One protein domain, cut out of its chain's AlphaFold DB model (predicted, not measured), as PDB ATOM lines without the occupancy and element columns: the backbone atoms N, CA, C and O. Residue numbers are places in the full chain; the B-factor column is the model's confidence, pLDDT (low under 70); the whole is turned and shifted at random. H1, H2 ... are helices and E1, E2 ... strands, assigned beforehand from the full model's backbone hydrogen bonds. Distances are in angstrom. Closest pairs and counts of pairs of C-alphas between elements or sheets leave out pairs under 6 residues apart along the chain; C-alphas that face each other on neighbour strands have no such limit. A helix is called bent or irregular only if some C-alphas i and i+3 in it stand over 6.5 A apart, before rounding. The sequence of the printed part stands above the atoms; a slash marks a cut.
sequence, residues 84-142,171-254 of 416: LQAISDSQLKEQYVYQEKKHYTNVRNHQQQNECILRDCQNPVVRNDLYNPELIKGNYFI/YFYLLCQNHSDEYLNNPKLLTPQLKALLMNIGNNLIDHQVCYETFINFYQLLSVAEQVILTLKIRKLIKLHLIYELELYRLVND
ATOM      1  N   LEU A  84     101.800 120.512 115.383       61.78
ATOM      2  CA  LEU A  84     102.073 119.749 116.602       61.78
ATOM      3  C   LEU A  84     100.806 119.059 117.108       61.78
ATOM      4  O   LEU A  84     100.854 117.868 117.407       61.78
ATOM      5  N   GLN A  85      99.665 119.756 117.114       65.50
ATOM      6  CA  GLN A  85      98.377 119.172 117.496       65.50
ATOM      7  C   GLN A  85      98.020 117.979 116.611       65.50
ATOM      8  O   GLN A  85      97.672 116.911 117.108       65.50
ATOM      9  N   ALA A  86      98.167 118.129 115.298       66.56
ATOM     10  CA  ALA A  86      97.806 117.080 114.360       66.56
ATOM     11  C   ALA A  86      98.837 115.928 114.288       66.56
ATOM     12  O   ALA A  86      98.500 114.822 113.863       66.56
ATOM     13  N   ILE A  87     100.090 116.141 114.722       57.38
ATOM     14  CA  ILE A  87     101.068 115.055 114.922       57.38
ATOM     15  C   ILE A  87     100.705 114.256 116.178       57.38
ATOM     16  O   ILE A  87     100.835 113.030 116.179       57.38
ATOM     17  N   SER A  88     100.279 114.946 117.237       59.59
ATOM     18  CA  SER A  88      99.907 114.340 118.515       59.59
ATOM     19  C   SER A  88      98.564 113.608 118.467       59.59
ATOM     20  O   SER A  88      98.390 112.641 119.205       59.59
ATOM     21  N   ASP A  89      97.646 114.019 117.588       66.62
ATOM     22  CA  ASP A  89      96.334 113.393 117.411       66.62
ATOM     23  C   ASP A  89      96.057 113.032 115.943       66.62
ATOM     24  O   ASP A  89      95.855 113.885 115.074       66.62
ATOM     25  N   SER A  90      95.976 111.726 115.675       68.31
ATOM     26  CA  SER A  90      95.720 111.205 114.332       68.31
ATOM     27  C   SER A  90      94.329 111.545 113.785       68.31
ATOM     28  O   SER A  90      94.158 111.511 112.565       68.31
ATOM     29  N   GLN A  91      93.361 111.905 114.638       81.31
ATOM     30  CA  GLN A  91      92.019 112.328 114.222       81.31
ATOM     31  C   GLN A  91      92.013 113.736 113.609       81.31
ATOM     32  O   GLN A  91      91.210 114.017 112.721       81.31
ATOM     33  N   LEU A  92      92.940 114.609 114.021       74.31
ATOM     34  CA  LEU A  92      93.036 115.998 113.542       74.31
ATOM     35  C   LEU A  92      93.790 116.130 112.211       74.31
ATOM     36  O   LEU A  92      93.757 117.173 111.557       74.31
ATOM     37  N   LYS A  93      94.450 115.056 111.776       71.56
ATOM     38  CA  LYS A  93      95.287 115.017 110.576       71.56
ATOM     39  C   LYS A  93      94.571 115.473 109.305       71.56
ATOM     40  O   LYS A  93      95.113 116.279 108.553       71.56
ATOM     41  N   GLU A  94      93.390 114.928 109.020       75.44
ATOM     42  CA  GLU A  94      92.671 115.243 107.775       75.44
ATOM     43  C   GLU A  94      92.188 116.696 107.761       75.44
ATOM     44  O   GLU A  94      92.297 117.374 106.739       75.44
ATOM     45  N   GLN A  95      91.747 117.196 108.916       80.44
ATOM     46  CA  GLN A  95      91.321 118.582 109.094       80.44
ATOM     47  C   GLN A  95      92.491 119.555 108.895       80.44
ATOM     48  O   GLN A  95      92.363 120.522 108.145       80.44
ATOM     49  N   TYR A  96      93.657 119.255 109.477       76.69
ATOM     50  CA  TYR A  96      94.879 120.031 109.262       76.69
ATOM     51  C   TYR A  96      95.287 120.057 107.779       76.69
ATOM     52  O   TYR A  96      95.586 121.116 107.231       76.69
ATOM     53  N   VAL A  97      95.275 118.906 107.091       72.12
ATOM     54  CA  VAL A  97      95.634 118.848 105.659       72.12
ATOM     55  C   VAL A  97      94.680 119.697 104.818       72.12
ATOM     56  O   VAL A  97      95.126 120.392 103.904       72.12
ATOM     57  N   TYR A  98      93.382 119.663 105.124       78.06
ATOM     58  CA  TYR A  98      92.387 120.490 104.448       78.06
ATOM     59  C   TYR A  98      92.630 121.991 104.677       78.06
ATOM     60  O   TYR A  98      92.615 122.765 103.715       78.06
ATOM     61  N   GLN A  99      92.911 122.393 105.922       79.69
ATOM     62  CA  GLN A  99      93.265 123.769 106.289       79.69
ATOM     63  C   GLN A  99      94.483 124.265 105.495       79.69
ATOM     64  O   GLN A  99      94.399 125.285 104.810       79.69
ATOM     65  N   GLU A 100      95.590 123.516 105.516       74.44
ATOM     66  CA  GLU A 100      96.817 123.911 104.816       74.44
ATOM     67  C   GLU A 100      96.612 123.964 103.297       74.44
ATOM     68  O   GLU A 100      97.012 124.936 102.657       74.44
ATOM     69  N   LYS A 101      95.920 122.982 102.696       75.19
ATOM     70  CA  LYS A 101      95.610 123.004 101.254       75.19
ATOM     71  C   LYS A 101      94.859 124.278 100.867       75.19
ATOM     72  O   LYS A 101      95.170 124.890  99.841       75.19
ATOM     73  N   LYS A 102      93.894 124.698 101.688       78.44
ATOM     74  CA  LYS A 102      93.141 125.938 101.473       78.44
ATOM     75  C   LYS A 102      94.049 127.168 101.559       78.44
ATOM     76  O   LYS A 102      93.979 128.010 100.666       78.44
ATOM     77  N   HIS A 103      94.929 127.250 102.560       77.81
ATOM     78  CA  HIS A 103      95.902 128.344 102.690       77.81
ATOM     79  C   HIS A 103      96.816 128.444 101.462       77.81
ATOM     80  O   HIS A 103      96.876 129.489 100.816       77.81
ATOM     81  N   TYR A 104      97.457 127.340 101.079       78.75
ATOM     82  CA  TYR A 104      98.352 127.293  99.921       78.75
ATOM     83  C   TYR A 104      97.641 127.667  98.613       78.75
ATOM     84  O   TYR A 104      98.180 128.433  97.812       78.75
ATOM     85  N   THR A 105      96.415 127.176  98.406       79.88
ATOM     86  CA  THR A 105      95.611 127.498  97.214       79.88
ATOM     87  C   THR A 105      95.269 128.985  97.158       79.88
ATOM     88  O   THR A 105      95.419 129.615  96.110       79.88
ATOM     89  N   ASN A 106      94.861 129.569  98.287       83.75
ATOM     90  CA  ASN A 106      94.555 130.993  98.372       83.75
ATOM     91  C   ASN A 106      95.787 131.842  98.051       83.75
ATOM     92  O   ASN A 106      95.713 132.714  97.190       83.75
ATOM     93  N   VAL A 107      96.927 131.567  98.687       84.50
ATOM     94  CA  VAL A 107      98.183 132.293  98.436       84.50
ATOM     95  C   VAL A 107      98.603 132.192  96.970       84.50
ATOM     96  O   VAL A 107      98.944 133.201  96.352       84.50
ATOM     97  N   ARG A 108      98.527 130.995  96.377       82.38
ATOM     98  CA  ARG A 108      98.855 130.774  94.961       82.38
ATOM     99  C   ARG A 108      97.975 131.615  94.030       82.38
ATOM    100  O   ARG A 108      98.488 132.185  93.072       82.38
ATOM    101  N   ASN A 109      96.678 131.724  94.315       83.44
ATOM    102  CA  ASN A 109      95.755 132.525  93.506       83.44
ATOM    103  C   ASN A 109      96.057 134.029  93.590       83.44
ATOM    104  O   ASN A 109      95.957 134.725  92.581       83.44
ATOM    105  N   HIS A 110      96.485 134.525  94.755       87.12
ATOM    106  CA  HIS A 110      96.860 135.933  94.919       87.12
ATOM    107  C   HIS A 110      98.153 136.305  94.182       87.12
ATOM    108  O   HIS A 110      98.328 137.473  93.847       87.12
ATOM    109  N   GLN A 111      99.030 135.347  93.844       84.25
ATOM    110  CA  GLN A 111     100.270 135.657  93.117       84.25
ATOM    111  C   GLN A 111     100.038 136.342  91.766       84.25
ATOM    112  O   GLN A 111     100.903 137.077  91.307       84.25
ATOM    113  N   GLN A 112      98.874 136.144  91.144       87.31
ATOM    114  CA  GLN A 112      98.504 136.782  89.874       87.31
ATOM    115  C   GLN A 112      98.397 138.310  89.973       87.31
ATOM    116  O   GLN A 112      98.400 138.995  88.956       87.31
ATOM    117  N   GLN A 113      98.273 138.837  91.192       88.75
ATOM    118  CA  GLN A 113      98.127 140.263  91.476       88.75
ATOM    119  C   GLN A 113      99.470 140.935  91.797       88.75
ATOM    120  O   GLN A 113      99.501 142.141  92.028       88.75
ATOM    121  N   ASN A 114     100.566 140.172  91.831       89.31
ATOM    122  CA  ASN A 114     101.881 140.691  92.188       89.31
ATOM    123  C   ASN A 114     102.525 141.500  91.050       89.31
ATOM    124  O   ASN A 114     102.176 141.395  89.872       89.31
ATOM    125  N   GLU A 115     103.533 142.281  91.419       93.25
ATOM    126  CA  GLU A 115     104.448 142.917  90.477       93.25
ATOM    127  C   GLU A 115     105.585 141.964  90.087       93.25
ATOM    128  O   GLU A 115     105.859 140.961  90.753       93.25
ATOM    129  N   CYS A 116     106.240 142.278  88.972       95.44
ATOM    130  CA  CYS A 116     107.398 141.546  88.486       95.44
ATOM    131  C   CYS A 116     108.495 141.444  89.558       95.44
ATOM    132  O   CYS A 116     108.873 142.424  90.185       95.44
ATOM    133  N   ILE A 117     109.104 140.265  89.690       93.50
ATOM    134  CA  ILE A 117     110.118 139.966  90.716       93.50
ATOM    135  C   ILE A 117     111.455 140.719  90.535       93.50
ATOM    136  O   ILE A 117     112.373 140.573  91.339       93.50
ATOM    137  N   LEU A 118     111.604 141.504  89.468       92.75
ATOM    138  CA  LEU A 118     112.799 142.314  89.234       92.75
ATOM    139  C   LEU A 118     112.602 143.673  89.908       92.75
ATOM    140  O   LEU A 118     111.624 144.351  89.609       92.75
ATOM    141  N   ARG A 119     113.544 144.066  90.782       81.12
ATOM    142  CA  ARG A 119     113.434 145.202  91.727       81.12
ATOM    143  C   ARG A 119     112.934 146.530  91.140       81.12
ATOM    144  O   ARG A 119     112.320 147.296  91.870       81.12
ATOM    145  N   ASP A 120     113.174 146.784  89.855       85.62
ATOM    146  CA  ASP A 120     112.831 148.048  89.188       85.62
ATOM    147  C   ASP A 120     111.634 147.926  88.224       85.62
ATOM    148  O   ASP A 120     111.373 148.821  87.419       85.62
ATOM    149  N   CYS A 121     110.901 146.812  88.267       92.62
ATOM    150  CA  CYS A 121     109.792 146.536  87.363       92.62
ATOM    151  C   CYS A 121     108.457 146.467  88.110       92.62
ATOM    152  O   CYS A 121     108.139 145.466  88.739       92.62
ATOM    153  N   GLN A 122     107.629 147.494  87.932       93.62
ATOM    154  CA  GLN A 122     106.276 147.573  88.506       93.62
ATOM    155  C   GLN A 122     105.196 146.967  87.598       93.62
ATOM    156  O   GLN A 122     104.004 147.048  87.883       93.62
ATOM    157  N   ASN A 123     105.586 146.392  86.456       96.69
ATOM    158  CA  ASN A 123     104.618 145.789  85.549       96.69
ATOM    159  C   ASN A 123     103.988 144.547  86.197       96.69
ATOM    160  O   ASN A 123     104.708 143.775  86.845       96.69
ATOM    161  N   PRO A 124     102.685 144.305  85.967       96.06
ATOM    162  CA  PRO A 124     102.012 143.126  86.492       96.06
ATOM    163  C   PRO A 124     102.650 141.848  85.945       96.06
ATOM    164  O   PRO A 124     103.091 141.785  84.789       96.06
ATOM    165  N   VAL A 125     102.701 140.824  86.791       96.25
ATOM    166  CA  VAL A 125     103.155 139.489  86.397       96.25
ATOM    167  C   VAL A 125     102.191 138.837  85.411       96.25
ATOM    168  O   VAL A 125     100.984 139.069  85.429       96.25
ATOM    169  N   VAL A 126     102.734 137.965  84.568       94.62
ATOM    170  CA  VAL A 126     101.957 137.055  83.721       94.62
ATOM    171  C   VAL A 126     102.283 135.614  84.092       94.62
ATOM    172  O   VAL A 126     103.257 135.349  84.799       94.62
ATOM    173  N   ARG A 127     101.478 134.667  83.610       91.94
ATOM    174  CA  ARG A 127     101.798 133.246  83.752       91.94
ATOM    175  C   ARG A 127     103.093 132.948  82.990       91.94
ATOM    176  O   ARG A 127     103.163 133.153  81.783       91.94
ATOM    177  N   ASN A 128     104.103 132.445  83.693       90.69
ATOM    178  CA  ASN A 128     105.374 132.021  83.118       90.69
ATOM    179  C   ASN A 128     105.422 130.489  83.032       90.69
ATOM    180  O   ASN A 128     105.329 129.798  84.051       90.69
ATOM    181  N   ASP A 129     105.624 129.948  81.829       86.38
ATOM    182  CA  ASP A 129     105.781 128.507  81.618       86.38
ATOM    183  C   ASP A 129     107.243 128.092  81.856       86.38
ATOM    184  O   ASP A 129     108.115 128.138  80.980       86.38
ATOM    185  N   LEU A 130     107.535 127.722  83.105       89.50
ATOM    186  CA  LEU A 130     108.894 127.374  83.534       89.50
ATOM    187  C   LEU A 130     109.272 125.921  83.211       89.50
ATOM    188  O   LEU A 130     110.457 125.611  83.081       89.50
ATOM    189  N   TYR A 131     108.293 125.030  83.053       84.81
ATOM    190  CA  TYR A 131     108.519 123.658  82.593       84.81
ATOM    191  C   TYR A 131     108.619 123.600  81.065       84.81
ATOM    192  O   TYR A 131     108.011 124.404  80.367       84.81
ATOM    193  N   ASN A 132     109.389 122.650  80.527       77.50
ATOM    194  CA  ASN A 132     109.466 122.444  79.078       77.50
ATOM    195  C   ASN A 132     108.190 121.733  78.583       77.50
ATOM    196  O   ASN A 132     108.014 120.575  78.967       77.50
ATOM    197  N   PRO A 133     107.363 122.348  77.707       73.25
ATOM    198  CA  PRO A 133     106.116 121.763  77.203       73.25
ATOM    199  C   PRO A 133     106.273 120.380  76.562       73.25
ATOM    200  O   PRO A 133     105.415 119.516  76.730       73.25
ATOM    201  N   GLU A 134     107.390 120.129  75.878       72.94
ATOM    202  CA  GLU A 134     107.669 118.833  75.243       72.94
ATOM    203  C   GLU A 134     107.906 117.718  76.270       72.94
ATOM    204  O   GLU A 134     107.673 116.545  75.988       72.94
ATOM    205  N   LEU A 135     108.348 118.087  77.476       72.12
ATOM    206  CA  LEU A 135     108.644 117.167  78.574       72.12
ATOM    207  C   LEU A 135     107.463 117.008  79.538       72.12
ATOM    208  O   LEU A 135     107.517 116.164  80.427       72.12
ATOM    209  N   ILE A 136     106.394 117.787  79.370       74.81
ATOM    210  CA  ILE A 136     105.166 117.669  80.166       74.81
ATOM    211  C   ILE A 136     104.442 116.362  79.825       74.81
ATOM    212  O   ILE A 136     104.042 115.609  80.711       74.81
ATOM    213  N   LYS A 137     104.296 116.059  78.530       76.44
ATOM    214  CA  LYS A 137     103.527 114.897  78.073       76.44
ATOM    215  C   LYS A 137     104.235 113.585  78.420       76.44
ATOM    216  O   LYS A 137     105.408 113.391  78.112       76.44
ATOM    217  N   GLY A 138     103.493 112.652  79.017       76.75
ATOM    218  CA  GLY A 138     104.002 111.323  79.381       76.75
ATOM    219  C   GLY A 138     104.913 111.302  80.613       76.75
ATOM    220  O   GLY A 138     105.561 110.281  80.870       76.75
ATOM    221  N   ASN A 139     104.960 112.398  81.373       80.38
ATOM    222  CA  ASN A 139     105.586 112.454  82.684       80.38
ATOM    223  C   ASN A 139     104.563 112.922  83.727       80.38
ATOM    224  O   ASN A 139     103.722 113.774  83.465       80.38
ATOM    225  N   TYR A 140     104.662 112.363  84.923       78.81
ATOM    226  CA  TYR A 140     103.963 112.834  86.097       78.81
ATOM    227  C   TYR A 140     104.726 113.978  86.757       78.81
ATOM    228  O   TYR A 140     105.954 113.929  86.906       78.81
ATOM    229  N   PHE A 141     103.975 114.970  87.218       73.12
ATOM    230  CA  PHE A 141     104.473 116.008  88.107       73.12
ATOM    231  C   PHE A 141     104.441 115.500  89.536       73.12
ATOM    232  O   PHE A 141     103.519 114.786  89.917       73.12
ATOM    233  N   ILE A 142     105.424 115.891  90.338       67.50
ATOM    234  CA  ILE A 142     105.292 115.722  91.776       67.50
ATOM    235  C   ILE A 142     104.626 116.979  92.315       67.50
ATOM    236  O   ILE A 142     105.276 118.024  92.337       67.50
ATOM    237  N   TYR A 171     101.665 126.596  87.826       79.06
ATOM    238  CA  TYR A 171     101.669 127.930  87.240       79.06
ATOM    239  C   TYR A 171     102.470 128.855  88.135       79.06
ATOM    240  O   TYR A 171     102.298 128.824  89.354       79.06
ATOM    241  N   PHE A 172     103.307 129.680  87.516       88.12
ATOM    242  CA  PHE A 172     104.157 130.647  88.195       88.12
ATOM    243  C   PHE A 172     103.841 132.040  87.666       88.12
ATOM    244  O   PHE A 172     103.715 132.226  86.459       88.12
ATOM    245  N   TYR A 173     103.720 133.000  88.574       92.50
ATOM    246  CA  TYR A 173     103.442 134.400  88.273       92.50
ATOM    247  C   TYR A 173     104.573 135.234  88.875       92.50
ATOM    248  O   TYR A 173     104.518 135.610  90.043       92.50
ATOM    249  N   LEU A 174     105.661 135.408  88.116       95.12
ATOM    250  CA  LEU A 174     106.923 135.970  88.622       95.12
ATOM    251  C   LEU A 174     107.463 137.105  87.758       95.12
ATOM    252  O   LEU A 174     107.947 138.100  88.284       95.12
ATOM    253  N   LEU A 175     107.408 136.961  86.436       96.19
ATOM    254  CA  LEU A 175     107.876 137.961  85.481       96.19
ATOM    255  C   LEU A 175     106.691 138.584  84.750       96.19
ATOM    256  O   LEU A 175     105.708 137.904  84.447       96.19
ATOM    257  N   CYS A 176     106.809 139.869  84.419       96.56
ATOM    258  CA  CYS A 176     105.915 140.509  83.458       96.56
ATOM    259  C   CYS A 176     106.174 139.989  82.034       96.56
ATOM    260  O   CYS A 176     107.200 139.355  81.771       96.56
ATOM    261  N   GLN A 177     105.263 140.293  81.103       96.00
ATOM    262  CA  GLN A 177     105.346 139.818  79.718       96.00
ATOM    263  C   GLN A 177     106.697 140.152  79.061       96.00
ATOM    264  O   GLN A 177     107.361 139.254  78.557       96.00
ATOM    265  N   ASN A 178     107.153 141.405  79.167       95.50
ATOM    266  CA  ASN A 178     108.402 141.857  78.542       95.50
ATOM    267  C   ASN A 178     109.624 141.046  79.005       95.50
ATOM    268  O   ASN A 178     110.405 140.579  78.181       95.50
ATOM    269  N   HIS A 179     109.777 140.834  80.315       95.44
ATOM    270  CA  HIS A 179     110.907 140.070  80.855       95.44
ATOM    271  C   HIS A 179     110.763 138.563  80.623       95.44
ATOM    272  O   HIS A 179     111.764 137.858  80.500       95.44
ATOM    273  N   SER A 180     109.532 138.050  80.543       94.94
ATOM    274  CA  SER A 180     109.294 136.670  80.116       94.94
ATOM    275  C   SER A 180     109.767 136.466  78.675       94.94
ATOM    276  O   SER A 180     110.463 135.492  78.386       94.94
ATOM    277  N   ASP A 181     109.453 137.406  77.781       93.19
ATOM    278  CA  ASP A 181     109.877 137.346  76.383       93.19
ATOM    279  C   ASP A 181     111.400 137.451  76.244       93.19
ATOM    280  O   ASP A 181     112.019 136.645  75.544       93.19
ATOM    281  N   GLU A 182     112.013 138.388  76.968       92.69
ATOM    282  CA  GLU A 182     113.458 138.620  76.946       92.69
ATOM    283  C   GLU A 182     114.262 137.426  77.480       92.69
ATOM    284  O   GLU A 182     115.253 137.026  76.864       92.69
ATOM    285  N   TYR A 183     113.858 136.855  78.620       93.12
ATOM    286  CA  TYR A 183     114.692 135.894  79.349       93.12
ATOM    287  C   TYR A 183     114.288 134.428  79.173       93.12
ATOM    288  O   TYR A 183     115.132 133.538  79.344       93.12
ATOM    289  N   LEU A 184     113.016 134.150  78.862       91.75
ATOM    290  CA  LEU A 184     112.486 132.784  78.785       91.75
ATOM    291  C   LEU A 184     112.153 132.348  77.356       91.75
ATOM    292  O   LEU A 184     112.436 131.195  77.019       91.75
ATOM    293  N   ASN A 185     111.586 133.238  76.533       88.00
ATOM    294  CA  ASN A 185     111.159 132.907  75.165       88.00
ATOM    295  C   ASN A 185     112.278 133.064  74.126       88.00
ATOM    296  O   ASN A 185     112.197 132.472  73.051       88.00
ATOM    297  N   ASN A 186     113.347 133.792  74.458       86.56
ATOM    298  CA  ASN A 186     114.590 133.831  73.694       86.56
ATOM    299  C   ASN A 186     115.699 133.057  74.443       86.56
ATOM    300  O   ASN A 186     116.463 133.659  75.201       86.56
ATOM    301  N   PRO A 187     115.752 131.714  74.326       83.50
ATOM    302  CA  PRO A 187     116.586 130.887  75.189       83.50
ATOM    303  C   PRO A 187     118.083 131.121  74.951       83.50
ATOM    304  O   PRO A 187     118.599 130.967  73.846       83.50
ATOM    305  N   LYS A 188     118.782 131.421  76.044       91.94
ATOM    306  CA  LYS A 188     120.233 131.577  76.159       91.94
ATOM    307  C   LYS A 188     120.850 130.380  76.880       91.94
ATOM    308  O   LYS A 188     120.141 129.500  77.376       91.94
ATOM    309  N   LEU A 189     122.181 130.359  76.982       93.31
ATOM    310  CA  LEU A 189     122.919 129.243  77.585       93.31
ATOM    311  C   LEU A 189     122.430 128.902  79.002       93.31
ATOM    312  O   LEU A 189     122.284 127.722  79.321       93.31
ATOM    313  N   LEU A 190     122.184 129.917  79.837       95.00
ATOM    314  CA  LEU A 190     121.767 129.744  81.231       95.00
ATOM    315  C   LEU A 190     120.252 129.881  81.461       95.00
ATOM    316  O   LEU A 190     119.800 129.917  82.608       95.00
ATOM    317  N   THR A 191     119.438 129.930  80.399       94.69
ATOM    318  CA  THR A 191     117.969 129.960  80.530       94.69
ATOM    319  C   THR A 191     117.416 128.767  81.326       94.69
ATOM    320  O   THR A 191     116.512 128.984  82.137       94.69
ATOM    321  N   PRO A 192     117.927 127.524  81.196       93.31
ATOM    322  CA  PRO A 192     117.468 126.416  82.036       93.31
ATOM    323  C   PRO A 192     117.671 126.651  83.544       93.31
ATOM    324  O   PRO A 192     116.765 126.377  84.333       93.31
ATOM    325  N   GLN A 193     118.814 127.220  83.937       94.31
ATOM    326  CA  GLN A 193     119.155 127.559  85.323       94.31
ATOM    327  C   GLN A 193     118.286 128.705  85.832       94.31
ATOM    328  O   GLN A 193     117.818 128.654  86.968       94.31
ATOM    329  N   LEU A 194     118.003 129.701  84.985       95.50
ATOM    330  CA  LEU A 194     117.041 130.750  85.311       95.50
ATOM    331  C   LEU A 194     115.651 130.159  85.577       95.50
ATOM    332  O   LEU A 194     115.041 130.491  86.589       95.50
ATOM    333  N   LYS A 195     115.166 129.242  84.728       94.25
ATOM    334  CA  LYS A 195     113.881 128.554  84.949       94.25
ATOM    335  C   LYS A 195     113.868 127.798  86.280       94.25
ATOM    336  O   LYS A 195     112.930 127.969  87.053       94.25
ATOM    337  N   ALA A 196     114.922 127.036  86.583       92.19
ATOM    338  CA  ALA A 196     115.063 126.334  87.862       92.19
ATOM    339  C   ALA A 196     115.066 127.297  89.067       92.19
ATOM    340  O   ALA A 196     114.424 127.028  90.086       92.19
ATOM    341  N   LEU A 197     115.747 128.442  88.951       93.38
ATOM    342  CA  LEU A 197     115.750 129.477  89.984       93.38
ATOM    343  C   LEU A 197     114.363 130.081  90.193       93.38
ATOM    344  O   LEU A 197     113.911 130.172  91.332       93.38
ATOM    345  N   LEU A 198     113.677 130.451  89.113       94.56
ATOM    346  CA  LEU A 198     112.340 131.035  89.171       94.56
ATOM    347  C   LEU A 198     111.330 130.072  89.808       94.56
ATOM    348  O   LEU A 198     110.557 130.498  90.659       94.56
ATOM    349  N   MET A 199     111.384 128.772  89.494       90.50
ATOM    350  CA  MET A 199     110.527 127.776  90.154       90.50
ATOM    351  C   MET A 199     110.729 127.772  91.678       90.50
ATOM    352  O   MET A 199     109.764 127.804  92.445       90.50
ATOM    353  N   ASN A 200     111.987 127.802  92.133       87.88
ATOM    354  CA  ASN A 200     112.310 127.832  93.561       87.88
ATOM    355  C   ASN A 200     111.941 129.169  94.227       87.88
ATOM    356  O   ASN A 200     111.463 129.159  95.361       87.88
ATOM    357  N   ILE A 201     112.097 130.301  93.529       90.69
ATOM    358  CA  ILE A 201     111.620 131.617  93.987       90.69
ATOM    359  C   ILE A 201     110.109 131.591  94.199       90.69
ATOM    360  O   ILE A 201     109.641 131.975  95.270       90.69
ATOM    361  N   GLY A 202     109.355 131.113  93.203       89.25
ATOM    362  CA  GLY A 202     107.898 131.023  93.274       89.25
ATOM    363  C   GLY A 202     107.445 130.192  94.462       89.25
ATOM    364  O   GLY A 202     106.616 130.646  95.248       89.25
ATOM    365  N   ASN A 203     108.071 129.033  94.664       84.38
ATOM    366  CA  ASN A 203     107.783 128.204  95.823       84.38
ATOM    367  C   ASN A 203     108.084 128.902  97.156       84.38
ATOM    368  O   ASN A 203     107.272 128.833  98.077       84.38
ATOM    369  N   ASN A 204     109.242 129.561  97.266       84.69
ATOM    370  CA  ASN A 204     109.664 130.237  98.492       84.69
ATOM    371  C   ASN A 204     108.744 131.414  98.838       84.69
ATOM    372  O   ASN A 204     108.450 131.616 100.010       84.69
ATOM    373  N   LEU A 205     108.254 132.152  97.832       87.75
ATOM    374  CA  LEU A 205     107.251 133.211  98.004       87.75
ATOM    375  C   LEU A 205     105.934 132.663  98.561       87.75
ATOM    376  O   LEU A 205     105.381 133.253  99.486       87.75
ATOM    377  N   ILE A 206     105.454 131.531  98.035       85.88
ATOM    378  CA  ILE A 206     104.240 130.878  98.545       85.88
ATOM    379  C   ILE A 206     104.451 130.441  99.996       85.88
ATOM    380  O   ILE A 206     103.659 130.800 100.865       85.88
ATOM    381  N   ASP A 207     105.534 129.706 100.276       82.94
ATOM    382  CA  ASP A 207     105.836 129.229 101.629       82.94
ATOM    383  C   ASP A 207     105.965 130.397 102.620       82.94
ATOM    384  O   ASP A 207     105.471 130.312 103.747       82.94
ATOM    385  N   HIS A 208     106.610 131.491 102.204       86.62
ATOM    386  CA  HIS A 208     106.755 132.695 103.012       86.62
ATOM    387  C   HIS A 208     105.407 133.327 103.327       86.62
ATOM    388  O   HIS A 208     105.128 133.576 104.496       86.62
ATOM    389  N   GLN A 209     104.564 133.543 102.318       89.00
ATOM    390  CA  GLN A 209     103.259 134.169 102.501       89.00
ATOM    391  C   GLN A 209     102.345 133.324 103.400       89.00
ATOM    392  O   GLN A 209     101.731 133.871 104.311       89.00
ATOM    393  N   VAL A 210     102.328 131.996 103.232       85.00
ATOM    394  CA  VAL A 210     101.586 131.092 104.131       85.00
ATOM    395  C   VAL A 210     102.088 131.228 105.573       85.00
ATOM    396  O   VAL A 210     101.296 131.369 106.501       85.00
ATOM    397  N   CYS A 211     103.408 131.226 105.789       82.94
ATOM    398  CA  CYS A 211     103.962 131.381 107.138       82.94
ATOM    399  C   CYS A 211     103.691 132.768 107.724       82.94
ATOM    400  O   CYS A 211     103.458 132.888 108.924       82.94
ATOM    401  N   TYR A 212     103.731 133.802 106.887       90.25
ATOM    402  CA  TYR A 212     103.447 135.174 107.266       90.25
ATOM    403  C   TYR A 212     101.991 135.344 107.709       90.25
ATOM    404  O   TYR A 212     101.749 135.878 108.789       90.25
ATOM    405  N   GLU A 213     101.030 134.830 106.937       88.31
ATOM    406  CA  GLU A 213      99.608 134.846 107.296       88.31
ATOM    407  C   GLU A 213      99.359 134.092 108.604       88.31
ATOM    408  O   GLU A 213      98.713 134.625 109.506       88.31
ATOM    409  N   THR A 214      99.950 132.903 108.769       84.38
ATOM    410  CA  THR A 214      99.880 132.155 110.035       84.38
ATOM    411  C   THR A 214     100.471 132.952 111.199       84.38
ATOM    412  O   THR A 214      99.922 132.954 112.300       84.38
ATOM    413  N   PHE A 215     101.578 133.661 110.977       87.88
ATOM    414  CA  PHE A 215     102.218 134.475 112.007       87.88
ATOM    415  C   PHE A 215     101.341 135.654 112.426       87.88
ATOM    416  O   PHE A 215     101.111 135.850 113.615       87.88
ATOM    417  N   ILE A 216     100.803 136.419 111.477       89.94
ATOM    418  CA  ILE A 216      99.920 137.546 111.799       89.94
ATOM    419  C   ILE A 216      98.657 137.070 112.523       89.94
ATOM    420  O   ILE A 216      98.276 137.645 113.542       89.94
ATOM    421  N   ASN A 217      98.046 135.990 112.038       85.75
ATOM    422  CA  ASN A 217      96.728 135.569 112.503       85.75
ATOM    423  C   ASN A 217      96.756 134.693 113.758       85.75
ATOM    424  O   ASN A 217      95.749 134.619 114.448       85.75
ATOM    425  N   PHE A 218      97.863 134.013 114.075       84.38
ATOM    426  CA  PHE A 218      97.843 133.005 115.145       84.38
ATOM    427  C   PHE A 218      99.003 133.087 116.134       84.38
ATOM    428  O   PHE A 218      98.905 132.471 117.189       84.38
ATOM    429  N   TYR A 219     100.072 133.852 115.878       84.88
ATOM    430  CA  TYR A 219     101.315 133.761 116.663       84.88
ATOM    431  C   TYR A 219     101.131 133.881 118.186       84.88
ATOM    432  O   TYR A 219     101.694 133.080 118.921       84.88
ATOM    433  N   GLN A 220     100.297 134.808 118.677       81.94
ATOM    434  CA  GLN A 220     100.038 134.970 120.123       81.94
ATOM    435  C   GLN A 220      99.208 133.834 120.745       81.94
ATOM    436  O   GLN A 220      99.160 133.696 121.965       81.94
ATOM    437  N   LEU A 221      98.527 133.040 119.917       76.44
ATOM    438  CA  LEU A 221      97.644 131.942 120.326       76.44
ATOM    439  C   LEU A 221      98.361 130.584 120.313       76.44
ATOM    440  O   LEU A 221      97.870 129.615 120.895       76.44
ATOM    441  N   LEU A 222      99.516 130.524 119.648       72.69
ATOM    442  CA  LEU A 222     100.386 129.359 119.586       72.69
ATOM    443  C   LEU A 222     101.096 129.132 120.927       72.69
ATOM    444  O   LEU A 222     101.427 130.076 121.647       72.69
ATOM    445  N   SER A 223     101.386 127.872 121.243       63.53
ATOM    446  CA  SER A 223     102.322 127.521 122.314       63.53
ATOM    447  C   SER A 223     103.722 128.071 122.023       63.53
ATOM    448  O   SER A 223     104.075 128.374 120.883       63.53
ATOM    449  N   VAL A 224     104.561 128.156 123.055       61.44
ATOM    450  CA  VAL A 224     105.940 128.657 122.922       61.44
ATOM    451  C   VAL A 224     106.735 127.866 121.874       61.44
ATOM    452  O   VAL A 224     107.405 128.465 121.035       61.44
ATOM    453  N   ALA A 225     106.617 126.536 121.865       55.12
ATOM    454  CA  ALA A 225     107.300 125.683 120.892       55.12
ATOM    455  C   ALA A 225     106.862 125.983 119.446       55.12
ATOM    456  O   ALA A 225     107.685 126.069 118.536       55.12
ATOM    457  N   GLU A 226     105.569 126.209 119.225       63.25
ATOM    458  CA  GLU A 226     105.022 126.541 117.905       63.25
ATOM    459  C   GLU A 226     105.457 127.937 117.439       63.25
ATOM    460  O   GLU A 226     105.808 128.112 116.271       63.25
ATOM    461  N   GLN A 227     105.513 128.915 118.350       68.00
ATOM    462  CA  GLN A 227     106.046 130.252 118.065       68.00
ATOM    463  C   GLN A 227     107.520 130.198 117.641       68.00
ATOM    464  O   GLN A 227     107.913 130.852 116.669       68.00
ATOM    465  N   VAL A 228     108.331 129.388 118.330       65.19
ATOM    466  CA  VAL A 228     109.744 129.149 117.995       65.19
ATOM    467  C   VAL A 228     109.867 128.562 116.587       65.19
ATOM    468  O   VAL A 228     110.575 129.121 115.746       65.19
ATOM    469  N   ILE A 229     109.147 127.471 116.306       62.66
ATOM    470  CA  ILE A 229     109.179 126.781 115.008       62.66
ATOM    471  C   ILE A 229     108.780 127.735 113.877       62.66
ATOM    472  O   ILE A 229     109.477 127.821 112.862       62.66
ATOM    473  N   LEU A 230     107.688 128.484 114.055       70.31
ATOM    474  CA  LEU A 230     107.195 129.420 113.048       70.31
ATOM    475  C   LEU A 230     108.190 130.561 112.796       70.31
ATOM    476  O   LEU A 230     108.464 130.895 111.642       70.31
ATOM    477  N   THR A 231     108.797 131.104 113.855       71.44
ATOM    478  CA  THR A 231     109.821 132.156 113.745       71.44
ATOM    479  C   THR A 231     111.049 131.661 112.980       71.44
ATOM    480  O   THR A 231     111.519 132.332 112.059       71.44
ATOM    481  N   LEU A 232     111.549 130.462 113.297       65.62
ATOM    482  CA  LEU A 232     112.681 129.858 112.587       65.62
ATOM    483  C   LEU A 232     112.358 129.604 111.108       65.62
ATOM    484  O   LEU A 232     113.187 129.889 110.239       65.62
ATOM    485  N   LYS A 233     111.144 129.123 110.807       68.62
ATOM    486  CA  LYS A 233     110.683 128.894 109.431       68.62
ATOM    487  C   LYS A 233     110.664 130.197 108.629       68.62
ATOM    488  O   LYS A 233     111.235 130.240 107.541       68.62
ATOM    489  N   ILE A 234     110.107 131.274 109.184       75.69
ATOM    490  CA  ILE A 234     110.078 132.598 108.539       75.69
ATOM    491  C   ILE A 234     111.493 133.129 108.308       75.69
ATOM    492  O   ILE A 234     111.832 133.507 107.187       75.69
ATOM    493  N   ARG A 235     112.364 133.082 109.325       71.31
ATOM    494  CA  ARG A 235     113.767 133.515 109.198       71.31
ATOM    495  C   ARG A 235     114.504 132.757 108.086       71.31
ATOM    496  O   ARG A 235     115.250 133.364 107.315       71.31
ATOM    497  N   LYS A 236     114.274 131.445 107.959       69.25
ATOM    498  CA  LYS A 236     114.843 130.620 106.881       69.25
ATOM    499  C   LYS A 236     114.352 131.063 105.500       69.25
ATOM    500  O   LYS A 236     115.170 131.197 104.590       69.25
ATOM    501  N   LEU A 237     113.052 131.312 105.350       74.06
ATOM    502  CA  LEU A 237     112.437 131.740 104.086       74.06
ATOM    503  C   LEU A 237     112.924 133.133 103.661       74.06
ATOM    504  O   LEU A 237     113.316 133.312 102.508       74.06
ATOM    505  N   ILE A 238     113.010 134.085 104.599       78.12
ATOM    506  CA  ILE A 238     113.605 135.420 104.394       78.12
ATOM    507  C   ILE A 238     115.039 135.304 103.885       78.12
ATOM    508  O   ILE A 238     115.430 135.951 102.912       78.12
ATOM    509  N   LYS A 239     115.840 134.440 104.512       72.62
ATOM    510  CA  LYS A 239     117.217 134.236 104.075       72.62
ATOM    511  C   LYS A 239     117.299 133.655 102.655       72.62
ATOM    512  O   LYS A 239     118.188 134.041 101.896       72.62
ATOM    513  N   LEU A 240     116.398 132.737 102.298       73.69
ATOM    514  CA  LEU A 240     116.316 132.178 100.946       73.69
ATOM    515  C   LEU A 240     115.948 133.243  99.909       73.69
ATOM    516  O   LEU A 240     116.579 133.271  98.854       73.69
ATOM    517  N   HIS A 241     115.025 134.159 100.228       81.81
ATOM    518  CA  HIS A 241     114.686 135.282  99.347       81.81
ATOM    519  C   HIS A 241     115.922 136.078  98.943       81.81
ATOM    520  O   HIS A 241     116.175 136.235  97.752       81.81
ATOM    521  N   LEU A 242     116.738 136.492  99.916       78.75
ATOM    522  CA  LEU A 242     117.954 137.262  99.650       78.75
ATOM    523  C   LEU A 242     118.915 136.525  98.705       78.75
ATOM    524  O   LEU A 242     119.535 137.126  97.832       78.75
ATOM    525  N   ILE A 243     119.066 135.213  98.876       78.31
ATOM    526  CA  ILE A 243     119.984 134.413  98.056       78.31
ATOM    527  C   ILE A 243     119.463 134.274  96.640       78.31
ATOM    528  O   ILE A 243     120.227 134.447  95.692       78.31
ATOM    529  N   TYR A 244     118.180 133.955  96.501       86.69
ATOM    530  CA  TYR A 244     117.576 133.823  95.192       86.69
ATOM    531  C   TYR A 244     117.560 135.143  94.441       86.69
ATOM    532  O   TYR A 244     117.810 135.149  93.246       86.69
ATOM    533  N   GLU A 245     117.338 136.253  95.131       85.38
ATOM    534  CA  GLU A 245     117.383 137.585  94.548       85.38
ATOM    535  C   GLU A 245     118.790 137.954  94.057       85.38
ATOM    536  O   GLU A 245     118.958 138.404  92.923       85.38
ATOM    537  N   LEU A 246     119.819 137.698  94.872       84.88
ATOM    538  CA  LEU A 246     121.214 137.896  94.469       84.88
ATOM    539  C   LEU A 246     121.592 137.024  93.268       84.88
ATOM    540  O   LEU A 246     122.309 137.478  92.376       84.88
ATOM    541  N   GLU A 247     121.143 135.770  93.245       87.75
ATOM    542  CA  GLU A 247     121.411 134.871  92.126       87.75
ATOM    543  C   GLU A 247     120.618 135.253  90.879       87.75
ATOM    544  O   GLU A 247     121.162 135.207  89.779       87.75
ATOM    545  N   LEU A 248     119.368 135.686  91.041       92.31
ATOM    546  CA  LEU A 248     118.523 136.150  89.950       92.31
ATOM    547  C   LEU A 248     119.204 137.317  89.253       92.31
ATOM    548  O   LEU A 248     119.403 137.260  88.044       92.31
ATOM    549  N   TYR A 249     119.662 138.303  90.030       90.06
ATOM    550  CA  TYR A 249     120.422 139.437  89.516       90.06
ATOM    551  C   TYR A 249     121.683 139.004  88.751       90.06
ATOM    552  O   TYR A 249     122.017 139.581  87.721       90.06
ATOM    553  N   ARG A 250     122.402 137.978  89.213       89.50
ATOM    554  CA  ARG A 250     123.586 137.476  88.496       89.50
ATOM    555  C   ARG A 250     123.236 136.772  87.200       89.50
ATOM    556  O   ARG A 250     123.889 137.033  86.195       89.50
ATOM    557  N   LEU A 251     122.236 135.893  87.229       91.94
ATOM    558  CA  LEU A 251     121.828 135.129  86.058       91.94
ATOM    559  C   LEU A 251     121.322 136.054  84.961       91.94
ATOM    560  O   LEU A 251     121.825 135.948  83.850       91.94
ATOM    561  N   VAL A 252     120.410 136.987  85.263       91.94
ATOM    562  CA  VAL A 252     119.853 137.900  84.244       91.94
ATOM    563  C   VAL A 252     120.936 138.756  83.575       91.94
ATOM    564  O   VAL A 252     120.864 139.000  82.375       91.94
ATOM    565  N   ASN A 253     121.993 139.120  84.312       91.00
ATOM    566  CA  ASN A 253     123.111 139.916  83.796       91.00
ATOM    567  C   ASN A 253     124.181 139.109  83.033       91.00
ATOM    568  O   ASN A 253     125.053 139.705  82.405       91.00
ATOM    569  N   ASP A 254     124.160 137.773  83.084       92.94
ATOM    570  CA  ASP A 254     125.146 136.913  82.405       92.94
ATOM    571  C   ASP A 254     124.507 135.638  81.832       92.94
ATOM    572  O   ASP A 254     125.099 134.562  81.887       92.94
TER     573      ASP A 254
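AT A GLANCE: This is residues 84 to 142 and 171 to 254 of the 416 residues of an uncharacterized protein of Spiroplasma mirum ATCC 29335 (UniProt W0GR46). A long helical hairpin, H5 and H6, makes the length of the domain, and H2 crosses H5 at a steep angle. The short H4 sits at the end of the hairpin where H5 begins, and an arm of residues 133 to 142, with H3 and E1, sticks out. The printed part has 143 residues, mostly helix, in the order H1 H2 H3 E1 H4 H5 H6. It is only just loose, close to compact, with a radius of gyration of the C-alphas of 17.7 A and spans of 51 by 37 by 24 A.

HOW THE PARTS SIT: H5, residues 191 to 221, is the hub, touching three helices. It is irregular, with C-alphas 217 and 220 8.3 A apart, and has a kink of 44 degrees near residue 215. H6, residues 224 to 253, forms a hairpin with H5, opposite ways at a shallow tilt of 26 degrees; the closest C-alphas, of His 208 and Leu 237, are 5.9 A apart. H2, residues 93 to 113, touches H5 with residues 103 to 108 alone, at a steep tilt of 59 degrees; the closest C-alphas, of Val 107 and Ile 206, are 6.2 A apart. H4, residues 177 to 185, only just touches H5, with 3 pairs of C-alphas within 8 A, the closest Leu 184 and Thr 191 at 6.4 A. H1, residues 84 to 88, and H2 only just touch, with 3 pairs of C-alphas within 8 A and only at the corner; the closest, of Ala 86 and Lys 93, are 5.0 A apart. H3, residues 133 to 136, and E1, residues 139 to 142, meet only through their link; E1 pairs with no named strand. Every O i to N i+4 pair is within hydrogen-bond range in H1 and H6, against 15 of 17 in H2, 4 of 5 in H4 and 25 of 27 in H5; H3 is too short for one.

IN THESE COORDINATES: H5 is 44.7 A long, from C-alpha 191 at (117.969, 129.960, 80.530); H6 is 44.2 A, ending at C-alpha 253 at (123.111, 139.916, 83.796); H2 is 31.8 A.

THE WHOLE: Residues 143 to 170 are not printed, and C-alphas 142 and 171 are 13.5 A apart across the cut. The link from H2 to H3, 19 residues, is long. The mean pLDDT of the printed part is 82.8; 18 residues are under 70, among them 84 to 90 and 223 to 229.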